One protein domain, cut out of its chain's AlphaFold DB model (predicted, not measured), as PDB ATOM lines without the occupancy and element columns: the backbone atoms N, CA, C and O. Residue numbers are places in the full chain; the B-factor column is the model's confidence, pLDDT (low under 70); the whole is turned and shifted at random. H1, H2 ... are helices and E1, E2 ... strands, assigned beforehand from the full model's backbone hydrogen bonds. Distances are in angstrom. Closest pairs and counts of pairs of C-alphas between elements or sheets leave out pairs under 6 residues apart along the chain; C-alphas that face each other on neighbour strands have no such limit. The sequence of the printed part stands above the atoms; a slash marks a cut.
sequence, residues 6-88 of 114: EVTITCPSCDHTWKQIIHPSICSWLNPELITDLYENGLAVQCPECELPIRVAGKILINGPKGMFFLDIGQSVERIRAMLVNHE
ATOM      1  N   GLU A   6     -35.117  19.587   3.123       72.38
ATOM      2  CA  GLU A   6     -35.319  20.886   2.478       72.38
ATOM      3  C   GLU A   6     -35.790  21.877   3.543       72.38
ATOM      4  O   GLU A   6     -36.848  21.690   4.150       72.38
ATOM      5  N   VAL A   7     -35.016  22.936   3.761       75.12
ATOM      6  CA  VAL A   7     -35.373  24.013   4.688       75.12
ATOM      7  C   VAL A   7     -35.623  25.307   3.925       75.12
ATOM      8  O   VAL A   7     -34.928  25.631   2.961       75.12
ATOM      9  N   THR A   8     -36.645  26.047   4.354       83.25
ATOM     10  CA  THR A   8     -36.885  27.421   3.896       83.25
ATOM     11  C   THR A   8     -36.177  28.365   4.855       83.25
ATOM     12  O   THR A   8     -36.416  28.304   6.060       83.25
ATOM     13  N   ILE A   9     -35.294  29.206   4.326       83.69
ATOM     14  CA  ILE A   9     -34.420  30.090   5.097       83.69
ATOM     15  C   ILE A   9     -34.744  31.523   4.704       83.69
ATOM     16  O   ILE A   9     -34.794  31.839   3.516       83.69
ATOM     17  N   THR A  10     -34.936  32.382   5.699       86.31
ATOM     18  CA  THR A  10     -35.129  33.822   5.512       86.31
ATOM     19  C   THR A  10     -33.924  34.558   6.081       86.31
ATOM     20  O   THR A  10     -33.567  34.370   7.246       86.31
ATOM     21  N   CYS A  11     -33.276  35.383   5.256       87.44
ATOM     22  CA  CYS A  11     -32.170  36.225   5.692       87.44
ATOM     23  C   CYS A  11     -32.686  37.343   6.609       87.44
ATOM     24  O   CYS A  11     -33.495  38.145   6.157       87.44
ATOM     25  N   PRO A  12     -32.177  37.480   7.845       86.12
ATOM     26  CA  PRO A  12     -32.582  38.559   8.747       86.12
ATOM     27  C   PRO A  12     -32.029  39.936   8.342       86.12
ATOM     28  O   PRO A  12     -32.414  40.942   8.927       86.12
ATOM     29  N   SER A  13     -31.087  39.994   7.395       90.50
ATOM     30  CA  SER A  13     -30.432  41.239   6.970       90.50
ATOM     31  C   SER A  13     -31.052  41.866   5.721       90.50
ATOM     32  O   SER A  13     -30.987  43.083   5.577       90.50
ATOM     33  N   CYS A  14     -31.614  41.068   4.810       91.31
ATOM     34  CA  CYS A  14     -32.203  41.559   3.558       91.31
ATOM     35  C   CYS A  14     -33.594  40.983   3.253       91.31
ATOM     36  O   CYS A  14     -34.109  41.212   2.161       91.31
ATOM     37  N   ASP A  15     -34.174  40.204   4.171       92.50
ATOM     38  CA  ASP A  15     -35.485  39.544   4.057       92.50
ATOM     39  C   ASP A  15     -35.645  38.587   2.859       92.50
ATOM     40  O   ASP A  15     -36.711  38.005   2.637       92.50
ATOM     41  N   HIS A  16     -34.570  38.345   2.101       91.44
ATOM     42  CA  HIS A  16     -34.565  37.370   1.023       91.44
ATOM     43  C   HIS A  16     -34.816  35.965   1.578       91.44
ATOM     44  O   HIS A  16     -34.184  35.539   2.548       91.44
ATOM     45  N   THR A  17     -35.733  35.237   0.943       90.31
ATOM     46  CA  THR A  17     -36.118  33.884   1.345       90.31
ATOM     47  C   THR A  17     -35.821  32.902   0.223       90.31
ATOM     48  O   THR A  17     -36.248  33.110  -0.912       90.31
ATOM     49  N   TRP A  18     -35.133  31.809   0.544       90.19
ATOM     50  CA  TRP A  18     -34.817  30.744  -0.405       90.19
ATOM     51  C   TRP A  18     -34.969  29.368   0.239       90.19
ATOM     52  O   TRP A  18     -35.120  29.226   1.455       90.19
ATOM     53  N   LYS A  19     -34.952  28.337  -0.604       85.00
ATOM     54  CA  LYS A  19     -34.937  26.941  -0.175       85.00
ATOM     55  C   LYS A  19     -33.545  26.373  -0.356       85.00
ATOM     56  O   LYS A  19     -32.937  26.555  -1.410       85.00
ATOM     57  N   GLN A  20     -33.059  25.667   0.653       79.81
ATOM     58  CA  GLN A  20     -31.775  24.994   0.590       79.81
ATOM     59  C   GLN A  20     -31.917  23.571   1.099       79.81
ATOM     60  O   GLN A  20     -32.512  23.316   2.146       79.81
ATOM     61  N   ILE A  21     -31.350  22.641   0.337       68.81
ATOM     62  CA  ILE A  21     -31.132  21.290   0.822       68.81
ATOM     63  C   ILE A  21     -29.943  21.357   1.767       68.81
ATOM     64  O   ILE A  21     -28.817  21.627   1.343       68.81
ATOM     65  N   ILE A  22     -30.198  21.117   3.047       68.00
ATOM     66  CA  ILE A  22     -29.134  20.906   4.018       68.00
ATOM     67  C   ILE A  22     -29.001  19.393   4.183       68.00
ATOM     68  O   ILE A  22     -29.989  18.671   4.317       68.00
ATOM     69  N   HIS A  23     -27.764  18.901   4.130       61.09
ATOM     70  CA  HIS A  23     -27.432  17.522   4.470       61.09
ATOM     71  C   HIS A  23     -26.899  17.486   5.899       61.09
ATOM     72  O   HIS A  23     -25.685  17.529   6.095       61.09
ATOM     73  N   PRO A  24     -27.750  17.378   6.928       57.06
ATOM     74  CA  PRO A  24     -27.268  17.375   8.299       57.06
ATOM     75  C   PRO A  24     -26.847  15.957   8.737       57.06
ATOM     76  O   PRO A  24     -27.067  15.522   9.860       57.06
ATOM     77  N   SER A  25     -26.250  15.176   7.836       52.75
ATOM     78  CA  SER A  25     -25.700  13.862   8.181       52.75
ATOM     79  C   SER A  25     -24.214  14.006   8.453       52.75
ATOM     80  O   SER A  25     -23.388  13.812   7.565       52.75
ATOM     81  N   ILE A  26     -23.883  14.368   9.688       54.72
ATOM     82  CA  ILE A  26     -22.501  14.411  10.154       54.72
ATOM     83  C   ILE A  26     -22.280  13.159  10.992       54.72
ATOM     84  O   ILE A  26     -22.674  13.103  12.148       54.72
ATOM     85  N   CYS A  27     -21.629  12.144  10.420       50.84
ATOM     86  CA  CYS A  27     -21.144  10.999  11.193       50.84
ATOM     87  C   CYS A  27     -19.972  11.433  12.090       50.84
ATOM     88  O   CYS A  27     -18.823  11.085  11.834       50.84
ATOM     89  N   SER A  28     -20.251  12.193  13.149       54.91
ATOM     90  CA  SER A  28     -19.283  12.647  14.151       54.91
ATOM     91  C   SER A  28     -19.035  11.583  15.221       54.91
ATOM     92  O   SER A  28     -18.972  11.901  16.407       54.91
ATOM     93  N   TRP A  29     -18.869  10.313  14.821       50.12
ATOM     94  CA  TRP A  29     -18.316   9.314  15.742       50.12
ATOM     95  C   TRP A  29     -16.953   9.847  16.184       50.12
ATOM     96  O   TRP A  29     -15.997   9.774  15.423       50.12
ATOM     97  N   LEU A  30     -16.877  10.377  17.406       51.72
ATOM     98  CA  LEU A  30     -15.649  10.709  18.132       51.72
ATOM     99  C   LEU A  30     -14.990  12.070  17.871       51.72
ATOM    100  O   LEU A  30     -13.952  12.302  18.481       51.72
ATOM    101  N   ASN A  31     -15.533  12.975  17.047       61.38
ATOM    102  CA  ASN A  31     -14.998  14.343  17.013       61.38
ATOM    103  C   ASN A  31     -15.909  15.305  17.793       61.38
ATOM    104  O   ASN A  31     -16.813  15.906  17.204       61.38
ATOM    105  N   PRO A  32     -15.701  15.435  19.112       59.12
ATOM    106  CA  PRO A  32     -16.463  16.370  19.922       59.12
ATOM    107  C   PRO A  32     -16.222  17.823  19.550       59.12
ATOM    108  O   PRO A  32     -17.125  18.619  19.731       59.12
ATOM    109  N   GLU A  33     -15.053  18.179  19.013       63.91
ATOM    110  CA  GLU A  33     -14.746  19.559  18.637       63.91
ATOM    111  C   GLU A  33     -15.674  20.013  17.512       63.91
ATOM    112  O   GLU A  33     -16.184  21.126  17.552       63.91
ATOM    113  N   LEU A  34     -15.984  19.117  16.566       66.69
ATOM    114  CA  LEU A  34     -16.989  19.374  15.534       66.69
ATOM    115  C   LEU A  34     -18.388  19.544  16.132       66.69
ATOM    116  O   LEU A  34     -19.119  20.432  15.710       66.69
ATOM    117  N   ILE A  35     -18.770  18.713  17.108       66.75
ATOM    118  CA  ILE A  35     -20.063  18.848  17.803       66.75
ATOM    119  C   ILE A  35     -20.112  20.177  18.562       66.75
ATOM    120  O   ILE A  35     -21.150  20.839  18.559       66.75
ATOM    121  N   THR A  36     -18.987  20.569  19.161       66.00
ATOM    122  CA  THR A  36     -18.838  21.806  19.913       66.00
ATOM    123  C   THR A  36     -18.974  23.034  19.042       66.00
ATOM    124  O   THR A  36     -19.839  23.874  19.278       66.00
ATOM    125  N   ASP A  37     -18.204  23.077  17.965       69.19
ATOM    126  CA  ASP A  37     -18.258  24.146  16.980       69.19
ATOM    127  C   ASP A  37     -19.659  24.263  16.358       69.19
ATOM    128  O   ASP A  37     -20.227  25.352  16.281       69.19
ATOM    129  N   LEU A  38     -20.288  23.133  16.018       67.94
ATOM    130  CA  LEU A  38     -21.653  23.116  15.486       67.94
ATOM    131  C   LEU A  38     -22.702  23.635  16.474       67.94
ATOM    132  O   LEU A  38     -23.678  24.232  16.020       67.94
ATOM    133  N   TYR A  39     -22.551  23.429  17.788       66.56
ATOM    134  CA  TYR A  39     -23.515  23.969  18.755       66.56
ATOM    135  C   TYR A  39     -23.240  25.439  19.106       66.56
ATOM    136  O   TYR A  39     -24.192  26.194  19.304       66.56
ATOM    137  N   GLU A  40     -21.976  25.872  19.185       66.19
ATOM    138  CA  GLU A  40     -21.614  27.265  19.517       66.19
ATOM    139  C   GLU A  40     -21.868  28.206  18.337       66.19
ATOM    140  O   GLU A  40     -22.434  29.303  18.476       66.19
ATOM    141  N   ASN A  41     -21.480  27.752  17.147       66.19
ATOM    142  CA  ASN A  41     -21.478  28.560  15.937       66.19
ATOM    143  C   ASN A  41     -22.666  28.262  15.016       66.19
ATOM    144  O   ASN A  41     -23.026  29.119  14.201       66.19
ATOM    145  N   GLY A  42     -23.363  27.139  15.218       64.38
ATOM    146  CA  GLY A  42     -24.478  26.717  14.375       64.38
ATOM    147  C   GLY A  42     -24.010  26.258  12.994       64.38
ATOM    148  O   GLY A  42     -22.824  26.258  12.671       64.38
ATOM    149  N   LEU A  43     -24.962  25.899  12.134       71.06
ATOM    150  CA  LEU A  43     -24.676  25.662  10.722       71.06
ATOM    151  C   LEU A  43     -24.864  26.983   9.969       71.06
ATOM    152  O   LEU A  43     -25.976  27.513   9.908       71.06
ATOM    153  N   ALA A  44     -23.768  27.543   9.456       72.31
ATOM    154  CA  ALA A  44     -23.794  28.792   8.707       72.31
ATOM    155  C   ALA A  44     -23.984  28.520   7.209       72.31
ATOM    156  O   ALA A  44     -23.238  27.751   6.604       72.31
ATOM    157  N   VAL A  45     -24.959  29.191   6.601       78.81
ATOM    158  CA  VAL A  45     -25.110  29.279   5.141       78.81
ATOM    159  C   VAL A  45     -24.909  30.724   4.705       78.81
ATOM    160  O   VAL A  45     -25.215  31.645   5.459       78.81
ATOM    161  N   GLN A  46     -24.412  30.944   3.494       84.75
ATOM    162  CA  GLN A  46     -24.349  32.291   2.926       84.75
ATOM    163  C   GLN A  46     -25.685  32.657   2.286       84.75
ATOM    164  O   GLN A  46     -26.259  31.865   1.536       84.75
ATOM    165  N   CYS A  47     -26.173  33.866   2.568       88.50
ATOM    166  CA  CYS A  47     -27.300  34.427   1.837       88.50
ATOM    167  C   CYS A  47     -26.921  34.609   0.358       88.50
ATOM    168  O   CYS A  47     -25.903  35.244   0.091       88.50
ATOM    169  N   PRO A  48     -27.729  34.137  -0.607       89.44
ATOM    170  CA  PRO A  48     -27.426  34.322  -2.027       89.44
ATOM    171  C   PRO A  48     -27.543  35.783  -2.492       89.44
ATOM    172  O   PRO A  48     -27.011  36.120  -3.541       89.44
ATOM    173  N   GLU A  49     -28.234  36.637  -1.729       93.38
ATOM    174  CA  GLU A  49     -28.491  38.032  -2.106       93.38
ATOM    175  C   GLU A  49     -27.467  39.005  -1.501       93.38
ATOM    176  O   GLU A  49     -26.941  39.870  -2.192       93.38
ATOM    177  N   CYS A  50     -27.186  38.887  -0.199       92.12
ATOM    178  CA  CYS A  50     -26.308  39.819   0.520       92.12
ATOM    179  C   CYS A  50     -24.985  39.197   0.986       92.12
ATOM    180  O   CYS A  50     -24.214  39.870   1.666       92.12
ATOM    181  N   GLU A  51     -24.745  37.919   0.674       89.88
ATOM    182  CA  GLU A  51     -23.534  37.147   1.006       89.88
ATOM    183  C   GLU A  51     -23.226  37.010   2.510       89.88
ATOM    184  O   GLU A  51     -22.235  36.389   2.903       89.88
ATOM    185  N   LEU A  52     -24.098  37.527   3.380       88.25
ATOM    186  CA  LEU A  52     -23.925  37.443   4.824       88.25
ATOM    187  C   LEU A  52     -24.178  36.016   5.339       88.25
ATOM    188  O   LEU A  52     -25.101  35.341   4.867       88.25
ATOM    189  N   PRO A  53     -23.392  35.554   6.330       84.12
ATOM    190  CA  PRO A  53     -23.594  34.255   6.953       84.12
ATOM    191  C   PRO A  53     -24.844  34.265   7.838       84.12
ATOM    192  O   PRO A  53     -25.048  35.164   8.656       84.12
ATOM    193  N   ILE A  54     -25.668  33.231   7.703       80.31
ATOM    194  CA  ILE A  54     -26.917  33.048   8.439       80.31
ATOM    195  C   ILE A  54     -26.878  31.701   9.135       80.31
ATOM    196  O   ILE A  54     -26.585  30.679   8.518       80.31
ATOM    197  N   ARG A  55     -27.199  31.711  10.428       76.88
ATOM    198  CA  ARG A  55     -27.340  30.495  11.226       76.88
ATOM    199  C   ARG A  55     -28.679  29.844  10.914       76.88
ATOM    200  O   ARG A  55     -29.721  30.488  11.033       76.88
ATOM    201  N   VAL A  56     -28.645  28.573  10.538       72.88
ATOM    202  CA  VAL A  56     -29.843  27.809  10.186       72.88
ATOM    203  C   VAL A  56     -30.075  26.724  11.226       72.88
ATOM    204  O   VAL A  56     -29.158  25.985  11.581       72.88
ATOM    205  N   ALA A  57     -31.314  26.627  11.707       67.62
ATOM    206  CA  ALA A  57     -31.763  25.502  12.517       67.62
ATOM    207  C   ALA A  57     -31.928  24.249  11.639       67.62
ATOM    208  O   ALA A  57     -32.410  24.329  10.511       67.62
ATOM    209  N   GLY A  58     -31.557  23.081  12.156       71.88
ATOM    210  CA  GLY A  58     -31.611  21.810  11.434       71.88
ATOM    211  C   GLY A  58     -31.430  20.613  12.364       71.88
ATOM    212  O   GLY A  58     -31.241  20.784  13.568       71.88
ATOM    213  N   LYS A  59     -31.485  19.391  11.824       73.50
ATOM    214  CA  LYS A  59     -31.328  18.160  12.615       73.50
ATOM    215  C   LYS A  59     -30.104  17.362  12.220       73.50
ATOM    216  O   LYS A  59     -30.105  16.726  11.177       73.50
ATOM    217  N   ILE A  60     -29.100  17.305  13.078       73.88
ATOM    218  CA  ILE A  60     -27.867  16.563  12.826       73.88
ATOM    219  C   ILE A  60     -28.009  15.117  13.296       73.88
ATOM    220  O   ILE A  60     -28.383  14.875  14.439       73.88
ATOM    221  N   LEU A  61     -27.704  14.137  12.444       73.69
ATOM    222  CA  LEU A  61     -27.609  12.739  12.874       73.69
ATOM    223  C   LEU A  61     -26.248  12.495  13.527       73.69
ATOM    224  O   LEU A  61     -25.250  12.432  12.821       73.69
ATOM    225  N   ILE A  62     -26.218  12.311  14.843       75.38
ATOM    226  CA  ILE A  62     -25.011  12.005  15.612       75.38
ATOM    227  C   ILE A  62     -24.998  10.515  15.922       75.38
ATOM    228  O   ILE A  62     -26.020   9.913  16.246       75.38
ATOM    229  N   ASN A  63     -23.824   9.907  15.837       72.81
ATOM    230  CA  ASN A  63     -23.622   8.546  16.293       72.81
ATOM    231  C   ASN A  63     -22.782   8.610  17.585       72.81
ATOM    232  O   ASN A  63     -21.682   9.156  17.588       72.81
ATOM    233  N   GLY A  64     -23.348   8.155  18.703       74.12
ATOM    234  CA  GLY A  64     -22.726   8.209  20.029       74.12
ATOM    235  C   GLY A  64     -22.547   6.816  20.643       74.12
ATOM    236  O   GLY A  64     -22.930   5.820  20.020       74.12
ATOM    237  N   PRO A  65     -22.002   6.716  21.870       74.25
ATOM    238  CA  PRO A  65     -21.827   5.434  22.562       74.25
ATOM    239  C   PRO A  65     -23.122   4.632  22.740       74.25
ATOM    240  O   PRO A  65     -23.119   3.413  22.580       74.25
ATOM    241  N   LYS A  66     -24.253   5.311  22.979       78.00
ATOM    242  CA  LYS A  66     -25.587   4.684  23.083       78.00
ATOM    243  C   LYS A  66     -26.286   4.435  21.741       78.00
ATOM    244  O   LYS A  66     -27.443   4.021  21.719       78.00
ATOM    245  N   GLY A  67     -25.597   4.666  20.625       75.88
ATOM    246  CA  GLY A  67     -26.130   4.515  19.274       75.88
ATOM    247  C   GLY A  67     -26.405   5.848  18.577       75.88
ATOM    248  O   GLY A  67     -25.963   6.914  19.009       75.88
ATOM    249  N   MET A  68     -27.112   5.772  17.450       80.19
ATOM    250  CA  MET A  68     -27.426   6.929  16.610       80.19
ATOM    251  C   MET A  68     -28.647   7.695  17.121       80.19
ATOM    252  O   MET A  68     -29.677   7.089  17.413       80.19
ATOM    253  N   PHE A  69     -28.562   9.024  17.152       79.44
ATOM    254  CA  PHE A  69     -29.654   9.916  17.533       79.44
ATOM    255  C   PHE A  69     -29.625  11.217  16.722       79.44
ATOM    256  O   PHE A  69     -28.582  11.639  16.229       79.44
ATOM    257  N   PHE A  70     -30.780  11.865  16.576       78.44
ATOM    258  CA  PHE A  70     -30.876  13.173  15.926       78.44
ATOM    259  C   PHE A  70     -30.755  14.290  16.957       78.44
ATOM    260  O   PHE A  70     -31.482  14.278  17.945       78.44
ATOM    261  N   LEU A  71     -29.894  15.269  16.703       77.94
ATOM    262  CA  LEU A  71     -29.749  16.492  17.478       77.94
ATOM    263  C   LEU A  71     -30.354  17.668  16.711       77.94
ATOM    264  O   LEU A  71     -29.927  17.971  15.603       77.94
ATOM    265  N   ASP A  72     -31.324  18.349  17.304       76.62
ATOM    266  CA  ASP A  72     -31.917  19.559  16.733       76.62
ATOM    267  C   ASP A  72     -31.099  20.794  17.149       76.62
ATOM    268  O   ASP A  72     -31.142  21.212  18.307       76.62
ATOM    269  N   ILE A  73     -30.344  21.369  16.207       73.19
ATOM    270  CA  ILE A  73     -29.495  22.553  16.434       73.19
ATOM    271  C   ILE A  73     -30.288  23.869  16.478       73.19
ATOM    272  O   ILE A  73     -29.707  24.928  16.685       73.19
ATOM    273  N   GLY A  74     -31.613  23.825  16.295       68.19
ATOM    274  CA  GLY A  74     -32.496  24.967  16.543       68.19
ATOM    275  C   GLY A  74     -32.902  25.139  18.010       68.19
ATOM    276  O   GLY A  74     -33.597  26.100  18.342       68.19
ATOM    277  N   GLN A  75     -32.529  24.202  18.886       72.56
ATOM    278  CA  GLN A  75     -32.902  24.212  20.301       72.56
ATOM    279  C   GLN A  75     -31.915  25.017  21.158       72.56
ATOM    280  O   GLN A  75     -30.819  25.354  20.721       72.56
ATOM    281  N   SER A  76     -32.306  25.335  22.399       76.81
ATOM    282  CA  SER A  76     -31.408  26.030  23.326       76.81
ATOM    283  C   SER A  76     -30.170  25.184  23.643       76.81
ATOM    284  O   SER A  76     -30.221  23.949  23.629       76.81
ATOM    285  N   VAL A  77     -29.069  25.859  23.980       76.69
ATOM    286  CA  VAL A  77     -27.782  25.224  24.304       76.69
ATOM    287  C   VAL A  77     -27.935  24.209  25.442       76.69
ATOM    288  O   VAL A  77     -27.359  23.125  25.388       76.69
ATOM    289  N   GLU A  78     -28.771  24.498  26.441       80.06
ATOM    290  CA  GLU A  78     -29.038  23.591  27.564       80.06
ATOM    291  C   GLU A  78     -29.728  22.303  27.108       80.06
ATOM    292  O   GLU A  78     -29.396  21.214  27.581       80.06
ATOM    293  N   ARG A  79     -30.680  22.410  26.174       80.31
ATOM    294  CA  ARG A  79     -31.428  21.258  25.659       80.31
ATOM    295  C   ARG A  79     -30.549  20.375  24.779       80.31
ATOM    296  O   ARG A  79     -30.611  19.150  24.886       80.31
ATOM    297  N   ILE A  80     -29.685  21.000  23.980       78.12
ATOM    298  CA  ILE A  80     -28.646  20.318  23.205       78.12
ATOM    299  C   ILE A  80     -27.679  19.581  24.143       78.12
ATOM    300  O   ILE A  80     -27.478  18.377  23.982       78.12
ATOM    301  N   ARG A  81     -27.155  20.252  25.179       80.69
ATOM    302  CA  ARG A  81     -26.263  19.630  26.173       80.69
ATOM    303  C   ARG A  81     -26.931  18.440  26.857       80.69
ATOM    304  O   ARG A  81     -26.332  17.372  26.928       80.69
ATOM    305  N   ALA A  82     -28.179  18.584  27.298       84.06
ATOM    306  CA  ALA A  82     -28.925  17.496  27.928       84.06
ATOM    307  C   ALA A  82     -29.043  16.263  27.014       84.06
ATOM    308  O   ALA A  82     -28.902  15.132  27.479       84.06
ATOM    309  N   MET A  83     -29.247  16.466  25.707       84.00
ATOM    310  CA  MET A  83     -29.260  15.372  24.736       84.00
ATOM    311  C   MET A  83     -27.901  14.686  24.587       84.00
ATOM    312  O   MET A  83     -27.857  13.457  24.536       84.00
ATOM    313  N   LEU A  84     -26.811  15.452  24.528       81.06
ATOM    314  CA  LEU A  84     -25.458  14.904  24.410       81.06
ATOM    315  C   LEU A  84     -25.050  14.115  25.665       81.06
ATOM    316  O   LEU A  84     -24.488  13.028  25.534       81.06
ATOM    317  N   VAL A  85     -25.413  14.605  26.858       84.56
ATOM    318  CA  VAL A  85     -25.224  13.896  28.138       84.56
ATOM    319  C   VAL A  85     -26.014  12.593  28.165       84.56
ATOM    320  O   VAL A  85     -25.477  11.537  28.495       84.56
ATOM    321  N   ASN A  86     -27.284  12.630  27.752       85.62
ATOM    322  CA  ASN A  86     -28.134  11.440  27.728       85.62
ATOM    323  C   ASN A  86     -27.557  10.321  26.841       85.62
ATOM    324  O   ASN A  86     -27.708   9.141  27.164       85.62
ATOM    325  N   HIS A  87     -26.870  10.692  25.756       82.56
ATOM    326  CA  HIS A  87     -26.238   9.764  24.813       82.56
ATOM    327  C   HIS A  87     -24.749   9.498  25.088       82.56
ATOM    328  O   HIS A  87     -24.115   8.845  24.262       82.56
ATOM    329  N   GLU A  88     -24.212   9.950  26.231       78.69
ATOM    330  CA  GLU A  88     -22.819   9.736  26.671       78.69
ATOM    331  C   GLU A  88     -21.766  10.278  25.693       78.69
ATOM    332  O   GLU A  88     -20.660   9.760  25.588       78.69
TER     333      GLU A  88
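AT A GLANCE: This is residues 6 to 88 of the 114 residues of a protein of Thorarchaeota archaeon (strain OWC) (UniProt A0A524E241). This is an elongated domain of three separate two-stranded hairpins: E1 with E2 and E3 with E4 share one end of the long axis, and E5 with E6 makes the other end, with helix H2 packed along E6. Helix H1 lies nearer the middle, between the first hairpin and the second along the chain, and E4 runs on into E5, joining the two ends. The printed part has 83 residues, with two named helices and six named strands in the order E1 E2 H1 E3 E4 E5 E6 H2; each sheet is antiparallel, and the class is mixed, helices and strands. It is only just compact, close to loose, with a radius of gyration of the C-alphas of 13.9 A and spans of 41 by 22 by 18 A.

HOW THE PARTS SIT: Start with E1, residues 6 to 10, and E2, residues 17 to 22, an antiparallel hairpin at 145 degrees; N 9 and O 18 are 2.9 A apart, within hydrogen-bond range. Next look at E3, residues 43 to 46, and E4, residues 53 to 56, a hairpin at 137 degrees, where N 54 and O 45 are 2.8 A apart, within hydrogen-bond range. The closest C-alphas of E1 and E4, those of Ile 9 and Val 56, are 7.2 A apart, while E2 is apart from E3 and E4. E4 runs on into E5, residues 59 to 64, across a break of 2 residues at 71 degrees. E5 and E6, residues 67 to 72, form a hairpin at 152 degrees, with N 60 and O 71 within hydrogen-bond range at 2.7 A. At H2, residues 77 to 86, the C-alpha of Ile 80 is 7.0 A from that of Leu 71, the closest pair with E6; E5 and H2 are only just apart, at 8.5 A. H1, residues 32 to 41, is close to H2 but not clearly touching: the closest C-alphas, those of Tyr 39 and Val 77, are 7.1 A apart, and the two run opposite ways at a shallow tilt of 21 degrees. In H1 and H2 every O i to N i+4 pair is within hydrogen-bond range.

IN THESE COORDINATES: Find C-alpha 6 at (-35.319, 20.886, 2.478), where E1 begins; it is 13.3 A long, and E2 is 15.0 A. H1 begins at C-alpha 32, (-16.463, 16.370, 19.922), and is 13.8 A long. E3 measures 10.2 A, E4 9.5 A, E5 15.1 A and E6 16.3 A. H2, 14.2 A long, ends at C-alpha 86, (-28.134, 11.440, 27.728).

THE WHOLE: The two C-alphas farthest apart, those of Cys 14 and Lys 66, are 42.2 A from each other. The printed part has no cut, and no link is long. Mean pLDDT of the printed part of this model is 75.6; residues 21 to 42, 57 and 74 are under 70.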